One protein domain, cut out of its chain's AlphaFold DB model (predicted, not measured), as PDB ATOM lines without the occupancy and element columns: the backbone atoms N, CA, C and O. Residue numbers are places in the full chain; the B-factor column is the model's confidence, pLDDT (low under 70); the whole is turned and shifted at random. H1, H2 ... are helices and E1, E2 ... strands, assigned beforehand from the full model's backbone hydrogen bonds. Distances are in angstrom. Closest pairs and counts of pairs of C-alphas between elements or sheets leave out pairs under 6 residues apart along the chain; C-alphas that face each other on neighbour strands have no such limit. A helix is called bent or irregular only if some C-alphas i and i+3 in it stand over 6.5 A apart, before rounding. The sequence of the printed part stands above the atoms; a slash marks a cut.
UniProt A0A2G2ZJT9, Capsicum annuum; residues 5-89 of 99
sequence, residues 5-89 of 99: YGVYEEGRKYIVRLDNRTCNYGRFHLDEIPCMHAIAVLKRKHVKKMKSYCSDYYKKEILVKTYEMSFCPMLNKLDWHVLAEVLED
ATOM      1  N   TYR A   5      59.316 -27.612 110.865       94.44
ATOM      2  CA  TYR A   5      60.361 -28.373 110.189       94.44
ATOM      3  C   TYR A   5      61.249 -27.468 109.344       94.44
ATOM      4  O   TYR A   5      60.764 -26.569 108.665       94.44
ATOM      5  N   GLY A   6      62.555 -27.737 109.368       95.12
ATOM      6  CA  GLY A   6      63.517 -27.149 108.440       95.12
ATOM      7  C   GLY A   6      63.779 -28.092 107.268       95.12
ATOM      8  O   GLY A   6      64.120 -29.253 107.492       95.12
ATOM      9  N   VAL A   7      63.643 -27.592 106.043       95.06
ATOM     10  CA  VAL A   7      63.984 -28.289 104.796       95.06
ATOM     11  C   VAL A   7      65.090 -27.499 104.105       95.06
ATOM     12  O   VAL A   7      64.958 -26.290 103.950       95.06
ATOM     13  N   TYR A   8      66.181 -28.160 103.724       95.19
ATOM     14  CA  TYR A   8      67.263 -27.525 102.972       95.19
ATOM     15  C   TYR A   8      67.131 -27.858 101.492       95.19
ATOM     16  O   TYR A   8      66.959 -29.021 101.134       95.19
ATOM     17  N   GLU A   9      67.226 -26.839 100.651       93.69
ATOM     18  CA  GLU A   9      67.200 -26.947  99.196       93.69
ATOM     19  C   GLU A   9      68.109 -25.848  98.636       93.69
ATOM     20  O   GLU A   9      68.007 -24.693  99.048       93.69
ATOM     21  N   GLU A  10      69.051 -26.229  97.769       92.75
ATOM     22  CA  GLU A  10      69.992 -25.310  97.099       92.75
ATOM     23  C   GLU A  10      70.719 -24.338  98.051       92.75
ATOM     24  O   GLU A  10      70.874 -23.147  97.790       92.75
ATOM     25  N   GLY A  11      71.141 -24.835  99.218       92.88
ATOM     26  CA  GLY A  11      71.841 -24.029 100.225       92.88
ATOM     27  C   GLY A  11      70.950 -23.057 101.009       92.88
ATOM     28  O   GLY A  11      71.437 -22.383 101.916       92.88
ATOM     29  N   ARG A  12      69.642 -23.004 100.733       94.19
ATOM     30  CA  ARG A  12      68.660 -22.231 101.504       94.19
ATOM     31  C   ARG A  12      67.884 -23.130 102.456       94.19
ATOM     32  O   ARG A  12      67.654 -24.309 102.191       94.19
ATOM     33  N   LYS A  13      67.464 -22.554 103.582       94.38
ATOM     34  CA  LYS A  13      66.617 -23.220 104.574       94.38
ATOM     35  C   LYS A  13      65.185 -22.710 104.473       94.38
ATOM     36  O   LYS A  13      64.920 -21.525 104.677       94.38
ATOM     37  N   TYR A  14      64.261 -23.630 104.257       94.31
ATOM     38  CA  TYR A  14      62.829 -23.390 104.281       94.31
ATOM     39  C   TYR A  14      62.229 -23.881 105.594       94.31
ATOM     40  O   TYR A  14      62.547 -24.972 106.071       94.31
ATOM     41  N   ILE A  15      61.375 -23.062 106.200       94.56
ATOM     42  CA  ILE A  15      60.648 -23.392 107.421       94.56
ATOM     43  C   ILE A  15      59.214 -23.733 107.046       94.56
ATOM     44  O   ILE A  15      58.463 -22.877 106.582       94.56
ATOM     45  N   VAL A  16      58.842 -24.983 107.296       93.81
ATOM     46  CA  VAL A  16      57.499 -25.521 107.097       93.81
ATOM     47  C   VAL A  16      56.813 -25.628 108.454       93.81
ATOM     48  O   VAL A  16      57.336 -26.280 109.358       93.81
ATOM     49  N   ARG A  17      55.628 -25.033 108.593       92.94
ATOM     50  CA  ARG A  17      54.755 -25.197 109.761       92.94
ATOM     51  C   ARG A  17      53.495 -25.934 109.323       92.94
ATOM     52  O   ARG A  17      52.689 -25.387 108.570       92.94
ATOM     53  N   LEU A  18      53.368 -27.199 109.719       90.56
ATOM     54  CA  LEU A  18      52.262 -28.054 109.269       90.56
ATOM     55  C   LEU A  18      50.928 -27.728 109.953       90.56
ATOM     56  O   LEU A  18      49.883 -27.891 109.336       90.56
ATOM     57  N   ASP A  19      50.980 -27.261 111.198       89.06
ATOM     58  CA  ASP A  19      49.842 -26.766 111.982       89.06
ATOM     59  C   ASP A  19      49.175 -25.562 111.311       89.06
ATOM     60  O   ASP A  19      47.970 -25.562 111.074       89.06
ATOM     61  N   ASN A  20      49.984 -24.580 110.923       87.69
ATOM     62  CA  ASN A  20      49.501 -23.349 110.308       87.69
ATOM     63  C   ASN A  20      49.433 -23.438 108.780       87.69
ATOM     64  O   ASN A  20      49.103 -22.448 108.139       87.69
ATOM     65  N   ARG A  21      49.781 -24.590 108.190       89.94
ATOM     66  CA  ARG A  21      49.858 -24.791 106.735       89.94
ATOM     67  C   ARG A  21      50.664 -23.688 106.028       89.94
ATOM     68  O   ARG A  21      50.255 -23.135 105.016       89.94
ATOM     69  N   THR A  22      51.833 -23.350 106.578       91.31
ATOM     70  CA  THR A  22      52.707 -22.301 106.023       91.31
ATOM     71  C   THR A  22      54.082 -22.838 105.644       91.31
ATOM     72  O   THR A  22      54.609 -23.779 106.241       91.31
ATOM     73  N   CYS A  23      54.676 -22.214 104.630       92.06
ATOM     74  CA  CYS A  23      56.079 -22.352 104.263       92.06
ATOM     75  C   CYS A  23      56.602 -20.953 103.933       92.06
ATOM     76  O   CYS A  23      55.901 -20.196 103.266       92.06
ATOM     77  N   ASN A  24      57.817 -20.599 104.352       89.38
ATOM     78  CA  ASN A  24      58.429 -19.304 104.012       89.38
ATOM     79  C   ASN A  24      58.740 -19.137 102.508       89.38
ATOM     80  O   ASN A  24      59.078 -18.038 102.089       89.38
ATOM     81  N   TYR A  25      58.577 -20.188 101.696       83.50
ATOM     82  CA  TYR A  25      58.483 -20.088 100.233       83.50
ATOM     83  C   TYR A  25      57.182 -19.395  99.756       83.50
ATOM     84  O   TYR A  25      57.020 -19.095  98.580       83.50
ATOM     85  N   GLY A  26      56.219 -19.154 100.653       76.00
ATOM     86  CA  GLY A  26      54.976 -18.415 100.400       76.00
ATOM     87  C   GLY A  26      53.839 -19.261  99.822       76.00
ATOM     88  O   GLY A  26      52.694 -19.103 100.237       76.00
ATOM     89  N   ARG A  27      54.138 -20.227  98.944       76.62
ATOM     90  CA  ARG A  27      53.095 -20.971  98.205       76.62
ATOM     91  C   ARG A  27      52.105 -21.750  99.065       76.62
ATOM     92  O   ARG A  27      50.934 -21.784  98.737       76.62
ATOM     93  N   PHE A  28      52.533 -22.333 100.189       80.69
ATOM     94  CA  PHE A  28      51.598 -23.102 101.024       80.69
ATOM     95  C   PHE A  28      50.518 -22.210 101.666       80.69
ATOM     96  O   PHE A  28      49.383 -22.636 101.832       80.69
ATOM     97  N   HIS A  29      50.855 -20.959 101.983       81.56
ATOM     98  CA  HIS A  29      49.871 -20.022 102.515       81.56
ATOM     99  C   HIS A  29      48.950 -19.471 101.419       81.56
ATOM    100  O   HIS A  29      47.761 -19.321 101.658       81.56
ATOM    101  N   LEU A  30      49.504 -19.185 100.237       85.75
ATOM    102  CA  LEU A  30      48.775 -18.562  99.128       85.75
ATOM    103  C   LEU A  30      47.858 -19.542  98.398       85.75
ATOM    104  O   LEU A  30      46.682 -19.263  98.208       85.75
ATOM    105  N   ASP A  31      48.404 -20.690  98.004       86.75
ATOM    106  CA  ASP A  31      47.674 -21.690  97.225       86.75
ATOM    107  C   ASP A  31      46.821 -22.584  98.131       86.75
ATOM    108  O   ASP A  31      46.083 -23.428  97.645       86.75
ATOM    109  N   GLU A  32      47.007 -22.503  99.454       90.50
ATOM    110  CA  GLU A  32      46.432 -23.409 100.457       90.50
ATOM    111  C   GLU A  32      46.604 -24.914 100.132       90.50
ATOM    112  O   GLU A  32      45.894 -25.790 100.641       90.50
ATOM    113  N   ILE A  33      47.588 -25.223  99.285       92.00
ATOM    114  CA  ILE A  33      48.026 -26.553  98.873       92.00
ATOM    115  C   ILE A  33      49.452 -26.746  99.397       92.00
ATOM    116  O   ILE A  33      50.286 -25.845  99.270       92.00
ATOM    117  N   PRO A  34      49.793 -27.921  99.959       92.56
ATOM    118  CA  PRO A  34      51.153 -28.208 100.389       92.56
ATOM    119  C   PRO A  34      52.174 -27.973  99.267       92.56
ATOM    120  O   PRO A  34      52.168 -28.660  98.249       92.56
ATOM    121  N   CYS A  35      53.093 -27.031  99.481       93.38
ATOM    122  CA  CYS A  35      54.239 -26.833  98.591       93.38
ATOM    123  C   CYS A  35      55.195 -28.043  98.613       93.38
ATOM    124  O   CYS A  35      55.111 -28.905  99.493       93.38
ATOM    125  N   MET A  36      56.167 -28.081  97.697       93.25
ATOM    126  CA  MET A  36      57.151 -29.172  97.605       93.25
ATOM    127  C   MET A  36      57.899 -29.448  98.922       93.25
ATOM    128  O   MET A  36      58.050 -30.612  99.298       93.25
ATOM    129  N   HIS A  37      58.262 -28.413  99.693       94.62
ATOM    130  CA  HIS A  37      58.892 -28.584 101.011       94.62
ATOM    131  C   HIS A  37      57.947 -29.239 102.022       94.62
ATOM    132  O   HIS A  37      58.348 -30.141 102.756       94.62
ATOM    133  N   ALA A  38      56.678 -28.823 102.046       94.06
ATOM    134  CA  ALA A  38      55.671 -29.415 102.922       94.06
ATOM    135  C   ALA A  38      55.397 -30.877 102.547       94.06
ATOM    136  O   ALA A  38      55.355 -31.741 103.422       94.06
ATOM    137  N   ILE A  39      55.308 -31.183 101.249       94.50
ATOM    138  CA  ILE A  39      55.170 -32.550 100.731       94.50
ATOM    139  C   ILE A  39      56.350 -33.420 101.179       94.50
ATOM    140  O   ILE A  39      56.131 -34.540 101.643       94.50
ATOM    141  N   ALA A  40      57.585 -32.919 101.090       95.19
ATOM    142  CA  ALA A  40      58.773 -33.648 101.531       95.19
ATOM    143  C   ALA A  40      58.709 -33.995 103.029       95.19
ATOM    144  O   ALA A  40      58.950 -35.142 103.415       95.19
ATOM    145  N   VAL A  41      58.306 -33.040 103.875       94.62
ATOM    146  CA  VAL A  41      58.109 -33.263 105.318       94.62
ATOM    147  C   VAL A  41      57.017 -34.304 105.576       94.62
ATOM    148  O   VAL A  41      57.232 -35.237 106.351       94.62
ATOM    149  N   LEU A  42      55.860 -34.175 104.922       94.88
ATOM    150  CA  LEU A  42      54.728 -35.091 105.079       94.88
ATOM    151  C   LEU A  42      55.096 -36.527 104.672       94.88
ATOM    152  O   LEU A  42      54.765 -37.470 105.393       94.88
ATOM    153  N   LYS A  43      55.840 -36.691 103.568       95.12
ATOM    154  CA  LYS A  43      56.377 -37.989 103.127       95.12
ATOM    155  C   LYS A  43      57.344 -38.575 104.153       95.12
ATOM    156  O   LYS A  43      57.177 -39.725 104.546       95.12
ATOM    157  N   ARG A  44      58.299 -37.778 104.649       94.44
ATOM    158  CA  ARG A  44      59.263 -38.202 105.683       94.44
ATOM    159  C   ARG A  44      58.579 -38.636 106.981       94.44
ATOM    160  O   ARG A  44      59.087 -39.493 107.693       94.44
ATOM    161  N   LYS A  45      57.439 -38.031 107.312       93.00
ATOM    162  CA  LYS A  45      56.631 -38.374 108.489       93.00
ATOM    163  C   LYS A  45      55.626 -39.500 108.240       93.00
ATOM    164  O   LYS A  45      54.831 -39.783 109.129       93.00
ATOM    165  N   HIS A  46      55.660 -40.136 107.066       93.50
ATOM    166  CA  HIS A  46      54.753 -41.219 106.680       93.50
ATOM    167  C   HIS A  46      53.270 -40.868 106.880       93.50
ATOM    168  O   HIS A  46      52.444 -41.710 107.247       93.50
ATOM    169  N   VAL A  47      52.910 -39.605 106.636       93.50
ATOM    170  CA  VAL A  47      51.527 -39.142 106.745       93.50
ATOM    171  C   VAL A  47      50.696 -39.785 105.638       93.50
ATOM    172  O   VAL A  47      50.838 -39.447 104.467       93.50
ATOM    173  N   LYS A  48      49.780 -40.683 106.011       91.94
ATOM    174  CA  LYS A  48      48.897 -41.369 105.050       91.94
ATOM    175  C   LYS A  48      47.864 -40.431 104.418       91.94
ATOM    176  O   LYS A  48      47.572 -40.527 103.231       91.94
ATOM    177  N   LYS A  49      47.305 -39.504 105.202       91.19
ATOM    178  CA  LYS A  49      46.238 -38.588 104.767       91.19
ATOM    179  C   LYS A  49      46.796 -37.240 104.293       91.19
ATOM    180  O   LYS A  49      46.419 -36.207 104.821       91.19
ATOM    181  N   MET A  50      47.679 -37.217 103.290       90.31
ATOM    182  CA  MET A  50      48.271 -35.949 102.808       90.31
ATOM    183  C   MET A  50      47.215 -34.927 102.353       90.31
ATOM    184  O   MET A  50      47.387 -33.734 102.571       90.31
ATOM    185  N   LYS A  51      46.091 -35.400 101.795       89.62
ATOM    186  CA  LYS A  51      44.974 -34.552 101.349       89.62
ATOM    187  C   LYS A  51      44.364 -33.688 102.461       89.62
ATOM    188  O   LYS A  51      43.792 -32.658 102.144       89.62
ATOM    189  N   SER A  52      44.494 -34.062 103.741       91.69
ATOM    190  CA  SER A  52      43.974 -33.242 104.849       91.69
ATOM    191  C   SER A  52      44.760 -31.947 105.070       91.69
ATOM    192  O   SER A  52      44.332 -31.106 105.851       91.69
ATOM    193  N   TYR A  53      45.923 -31.806 104.432       91.50
ATOM    194  CA  TYR A  53      46.736 -30.593 104.491       91.50
ATOM    195  C   TYR A  53      46.409 -29.600 103.370       91.50
ATOM    196  O   TYR A  53      46.910 -28.482 103.420       91.50
ATOM    197  N   CYS A  54      45.577 -29.977 102.394       91.75
ATOM    198  CA  CYS A  54      45.018 -29.048 101.414       91.75
ATOM    199  C   CYS A  54      43.787 -28.336 101.994       91.75
ATOM    200  O   CYS A  54      43.113 -28.881 102.872       91.75
ATOM    201  N   SER A  55      43.480 -27.144 101.489       90.69
ATOM    202  CA  SER A  55      42.215 -26.463 101.770       90.69
ATOM    203  C   SER A  55      41.010 -27.243 101.257       90.69
ATOM    204  O   SER A  55      41.075 -27.986 100.270       90.69
ATOM    205  N   ASP A  56      39.886 -27.025 101.929       91.94
ATOM    206  CA  ASP A  56      38.592 -27.579 101.560       91.94
ATOM    207  C   ASP A  56      38.130 -27.087 100.187       91.94
ATOM    208  O   ASP A  56      37.416 -27.816  99.502       91.94
ATOM    209  N   TYR A  57      38.611 -25.920  99.745       90.31
ATOM    210  CA  TYR A  57      38.383 -25.382  98.404       90.31
ATOM    211  C   TYR A  57      38.711 -26.396  97.293       90.31
ATOM    212  O   TYR A  57      37.997 -26.499  96.300       90.31
ATOM    213  N   TYR A  58      39.742 -27.221  97.497       90.56
ATOM    214  CA  TYR A  58      40.186 -28.225  96.527       90.56
ATOM    215  C   TYR A  58      39.514 -29.594  96.699       90.56
ATOM    216  O   TYR A  58      39.895 -30.568  96.039       90.56
ATOM    217  N   LYS A  59      38.520 -29.722  97.585       91.69
ATOM    218  CA  LYS A  59      37.719 -30.946  97.676       91.69
ATOM    219  C   LYS A  59      36.845 -31.068  96.436       91.69
ATOM    220  O   LYS A  59      36.216 -30.109  96.001       91.69
ATOM    221  N   LYS A  60      36.745 -32.292  95.912       91.31
ATOM    222  CA  LYS A  60      35.929 -32.607  94.729       91.31
ATOM    223  C   LYS A  60      34.495 -32.090  94.864       91.31
ATOM    224  O   LYS A  60      33.976 -31.510  93.925       91.31
ATOM    225  N   GLU A  61      33.880 -32.299  96.021       93.25
ATOM    226  CA  GLU A  61      32.504 -31.874  96.302       93.25
ATOM    227  C   GLU A  61      32.343 -30.351  96.210       93.25
ATOM    228  O   GLU A  61      31.396 -29.871  95.595       93.25
ATOM    229  N   ILE A  62      33.305 -29.596  96.756       93.44
ATOM    230  CA  ILE A  62      33.313 -28.130  96.702       93.44
ATOM    231  C   ILE A  62      33.538 -27.645  95.273       93.44
ATOM    232  O   ILE A  62      32.815 -26.764  94.816       93.44
ATOM    233  N   LEU A  63      34.475 -28.253  94.540       90.44
ATOM    234  CA  LEU A  63      34.718 -27.931  93.133       90.44
ATOM    235  C   LEU A  63      33.469 -28.175  92.282       90.44
ATOM    236  O   LEU A  63      33.045 -27.281  91.561       90.44
ATOM    237  N   VAL A  64      32.840 -29.347  92.404       92.62
ATOM    238  CA  VAL A  64      31.611 -29.671  91.664       92.62
ATOM    239  C   VAL A  64      30.513 -28.660  91.977       92.62
ATOM    240  O   VAL A  64      29.931 -28.116  91.050       92.62
ATOM    241  N   LYS A  65      30.286 -28.348  93.256       91.75
ATOM    242  CA  LYS A  65      29.278 -27.369  93.677       91.75
ATOM    243  C   LYS A  65      29.578 -25.950  93.181       91.75
ATOM    244  O   LYS A  65      28.668 -25.222  92.809       91.75
ATOM    245  N   THR A  66      30.851 -25.555  93.150       89.50
ATOM    246  CA  THR A  66      31.277 -24.229  92.661       89.50
ATOM    247  C   THR A  66      30.957 -24.049  91.175       89.50
ATOM    248  O   THR A  66      30.564 -22.963  90.763       89.50
ATOM    249  N   TYR A  67      31.084 -25.119  90.384       88.62
ATOM    250  CA  TYR A  67      30.803 -25.121  88.944       88.62
ATOM    251  C   TYR A  67      29.440 -25.731  88.579       88.62
ATOM    252  O   TYR A  67      29.165 -25.947  87.402       88.62
ATOM    253  N   GLU A  68      28.586 -26.021  89.562       90.12
ATOM    254  CA  GLU A  68      27.246 -26.576  89.336       90.12
ATOM    255  C   GLU A  68      26.339 -25.566  88.625       90.12
ATOM    256  O   GLU A  68      25.480 -25.932  87.824       90.12
ATOM    257  N   MET A  69      26.561 -24.277  88.887       83.62
ATOM    258  CA  MET A  69      25.846 -23.202  88.221       83.62
ATOM    259  C   MET A  69      26.281 -23.103  86.756       83.62
ATOM    260  O   MET A  69      27.442 -22.817  86.457       83.62
ATOM    261  N   SER A  70      25.336 -23.293  85.832       71.81
ATOM    262  CA  SER A  70      25.579 -23.004  84.426       71.81
ATOM    263  C   SER A  70      25.623 -21.491  84.229       71.81
ATOM    264  O   SER A  70      24.621 -20.781  84.289       71.81
ATOM    265  N   PHE A  71      26.817 -20.972  83.974       73.81
ATOM    266  CA  PHE A  71      26.918 -19.681  83.317       73.81
ATOM    267  C   PHE A  71      26.440 -19.900  81.886       73.81
ATOM    268  O   PHE A  71      27.059 -20.669  81.154       73.81
ATOM    269  N   CYS A  72      25.322 -19.284  81.493       73.56
ATOM    270  CA  CYS A  72      24.974 -19.212  80.078       73.56
ATOM    271  C   CYS A  72      26.124 -18.474  79.385       73.56
ATOM    272  O   CYS A  72      26.319 -17.289  79.670       73.56
ATOM    273  N   PRO A  73      26.935 -19.143  78.546       69.94
ATOM    274  CA  PRO A  73      28.033 -18.461  77.891       69.94
ATOM    275  C   PRO A  73      27.433 -17.371  77.003       69.94
ATOM    276  O   PRO A  73      26.594 -17.653  76.147       69.94
ATOM    277  N   MET A  74      27.852 -16.123  77.208       73.56
ATOM    278  CA  MET A  74      27.559 -15.046  76.265       73.56
ATOM    279  C   MET A  74      28.407 -15.297  75.024       73.56
ATOM    280  O   MET A  74      29.577 -14.923  74.957       73.56
ATOM    281  N   LEU A  75      27.813 -16.031  74.084       70.81
ATOM    282  CA  LEU A  75      28.450 -16.530  72.867       70.81
ATOM    283  C   LEU A  75      28.979 -15.395  71.985       70.81
ATOM    284  O   LEU A  75      29.991 -15.571  71.309       70.81
ATOM    285  N   ASN A  76      28.311 -14.240  71.993       78.44
ATOM    286  CA  ASN A  76      28.678 -13.098  71.176       78.44
ATOM    287  C   ASN A  76      29.273 -11.973  72.029       78.44
ATOM    288  O   ASN A  76      28.684 -11.530  73.012       78.44
ATOM    289  N   LYS A  77      30.428 -11.462  71.595       72.44
ATOM    290  CA  LYS A  77      31.078 -10.288  72.189       72.44
ATOM    291  C   LYS A  77      30.190  -9.039  72.133       72.44
ATOM    292  O   LYS A  77      30.334  -8.160  72.972       72.44
ATOM    293  N   LEU A  78      29.281  -8.963  71.157       74.81
ATOM    294  CA  LEU A  78      28.324  -7.859  71.027       74.81
ATOM    295  C   LEU A  78      27.297  -7.816  72.162       74.81
ATOM    296  O   LEU A  78      26.781  -6.743  72.456       74.81
ATOM    297  N   ASP A  79      27.038  -8.948  72.817       76.88
ATOM    298  CA  ASP A  79      26.091  -9.008  73.930       76.88
ATOM    299  C   ASP A  79      26.736  -8.542  75.242       76.88
ATOM    300  O   ASP A  79      26.042  -8.329  76.233       76.88
ATOM    301  N   TRP A  80      28.068  -8.399  75.287       80.12
ATOM    302  CA  TRP A  80      28.793  -8.047  76.505       80.12
ATOM    303  C   TRP A  80      28.470  -6.611  76.923       80.12
ATOM    304  O   TRP A  80      28.937  -5.645  76.320       80.12
ATOM    305  N   HIS A  81      27.723  -6.462  78.014       74.19
ATOM    306  CA  HIS A  81      27.554  -5.174  78.675       74.19
ATOM    307  C   HIS A  81      28.844  -4.807  79.420       74.19
ATOM    308  O   HIS A  81      29.030  -5.159  80.584       74.19
ATOM    309  N   VAL A  82      29.758  -4.119  78.735       73.75
ATOM    310  CA  VAL A  82      30.958  -3.548  79.357       73.75
ATOM    311  C   VAL A  82      30.577  -2.211  79.991       73.75
ATOM    312  O   VAL A  82      30.169  -1.282  79.296       73.75
ATOM    313  N   LEU A  83      30.681  -2.119  81.317       79.12
ATOM    314  CA  LEU A  83      30.485  -0.862  82.040       79.12
ATOM    315  C   LEU A  83      31.570   0.145  81.632       79.12
ATOM    316  O   LEU A  83      32.731  -0.230  81.470       79.12
ATOM    317  N   ALA A  84      31.201   1.422  81.505       75.25
ATOM    318  CA  ALA A  84      32.133   2.493  81.135       75.25
ATOM    319  C   ALA A  84      33.348   2.566  82.081       75.25
ATOM    320  O   ALA A  84      34.464   2.803  81.636       75.25
ATOM    321  N   GLU A  85      33.145   2.250  83.361       72.69
ATOM    322  CA  GLU A  85      34.192   2.185  84.389       72.69
ATOM    323  C   GLU A  85      35.291   1.152  84.070       72.69
ATOM    324  O   GLU A  85      36.458   1.393  84.348       72.69
ATOM    325  N   VAL A  86      34.945   0.028  83.428       71.94
ATOM    326  CA  VAL A  86      35.906  -1.027  83.044       71.94
ATOM    327  C   VAL A  86      36.681  -0.653  81.775       71.94
ATOM    328  O   VAL A  86      37.804  -1.107  81.576       71.94
ATOM    329  N   LEU A  87      36.093   0.168  80.901       72.62
ATOM    330  CA  LEU A  87      36.746   0.642  79.676       72.62
ATOM    331  C   LEU A  87      37.873   1.637  79.963       72.62
ATOM    332  O   LEU A  87      38.829   1.698  79.191       72.62
ATOM    333  N   GLU A  88      37.763   2.399  81.051       76.56
ATOM    334  CA  GLU A  88      38.796   3.350  81.476       76.56
ATOM    335  C   GLU A  88      39.878   2.717  82.364       76.56
ATOM    336  O   GLU A  88      40.915   3.337  82.617       76.56
ATOM    337  N   ASP A  89      39.682   1.471  82.799       78.31
ATOM    338  CA  ASP A  89      40.608   0.780  83.688       78.31
ATOM    339  C   ASP A  89      41.896   0.380  82.946       78.31
ATOM    340  O   ASP A  89      41.953  -0.549  82.133       78.31
TER     341      ASP A  89
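Overview. This is residues 5 to 89 of the 99 residues of a protein of Capsicum annuum (UniProt A0A2G2ZJT9). A small head carries a long, free arm: in the head, the two-stranded hairpin E1 E2 has helix H2 packed on it, with the one-turn helices H1 and H3 near H2, while the arm leaves through H4 and continues as a mostly irregular tail to the short helix H5. Residues 60 to 65 and 67 to 89 stick out from the head, and the arm makes much of the length. The printed part has 85 residues with two named strands and five named helices, in the order E1 E2 H1 H2 H3 H4 H5; the sheet, E1 - E2, is antiparallel. The class is mixed, helices and strands, with 39 residues, under half, in named elements. The whole is extended, with a radius of gyration of the C-alphas of 20.0 A and spans of 55 by 33 by 20 A.

Arrangement. E1, residues 5 to 9, and E2, residues 12 to 17, form a hairpin, antiparallel at 150 degrees between their directions. N 7 and O 14 are within hydrogen-bond range at 2.8 A, and so are N 12 and O 9 at 2.9 A. A short antiparallel pairing joins residues 16 to 17 of E2 with residues 22 to 23. H2, residues 36 to 44, has its closest C-alphas to E1 at His 37 and Val 7, 6.4 A apart, and to E2 at Ala 38 and Val 16, 6.0 A apart. H1, residues 27 to 30, is close to H2 but not clearly touching; their closest C-alphas, those of Phe 28 and Ala 38, are 7.7 A apart. H3, residues 50 to 53, is also close to H2 but not clearly touching, with the closest C-alphas, those of Leu 42 and Met 50, 6.9 A apart. H4, residues 60 to 66, and H5, residues 84 to 87, are apart from each other and from H2. Every O i to N i+4 pair is within hydrogen-bond range in H2 and H4; H1, H3 and H5 are too short for such a pair.

Along the chain. E1 begins at C-alpha 5, (60.361, -28.373, 110.189), and is 13.0 A long; E2 is 16.4 A. H1 is 5.0 A, H2 12.3 A, H3 5.8 A and H4 9.8 A, with C-alpha 60 at (35.929, -32.607, 94.729). H5, 5.2 A long, ends at C-alpha 87, (36.746, 0.642, 79.676).

Size, cuts and confidence. The C-alphas farthest apart, those of Lys 45 and Leu 78, are 56.0 A from each other. The printed part has no cut. The link from H4 to H5, 17 residues, is long. Mean pLDDT of the printed part is 87.2; residue 73 is under 70.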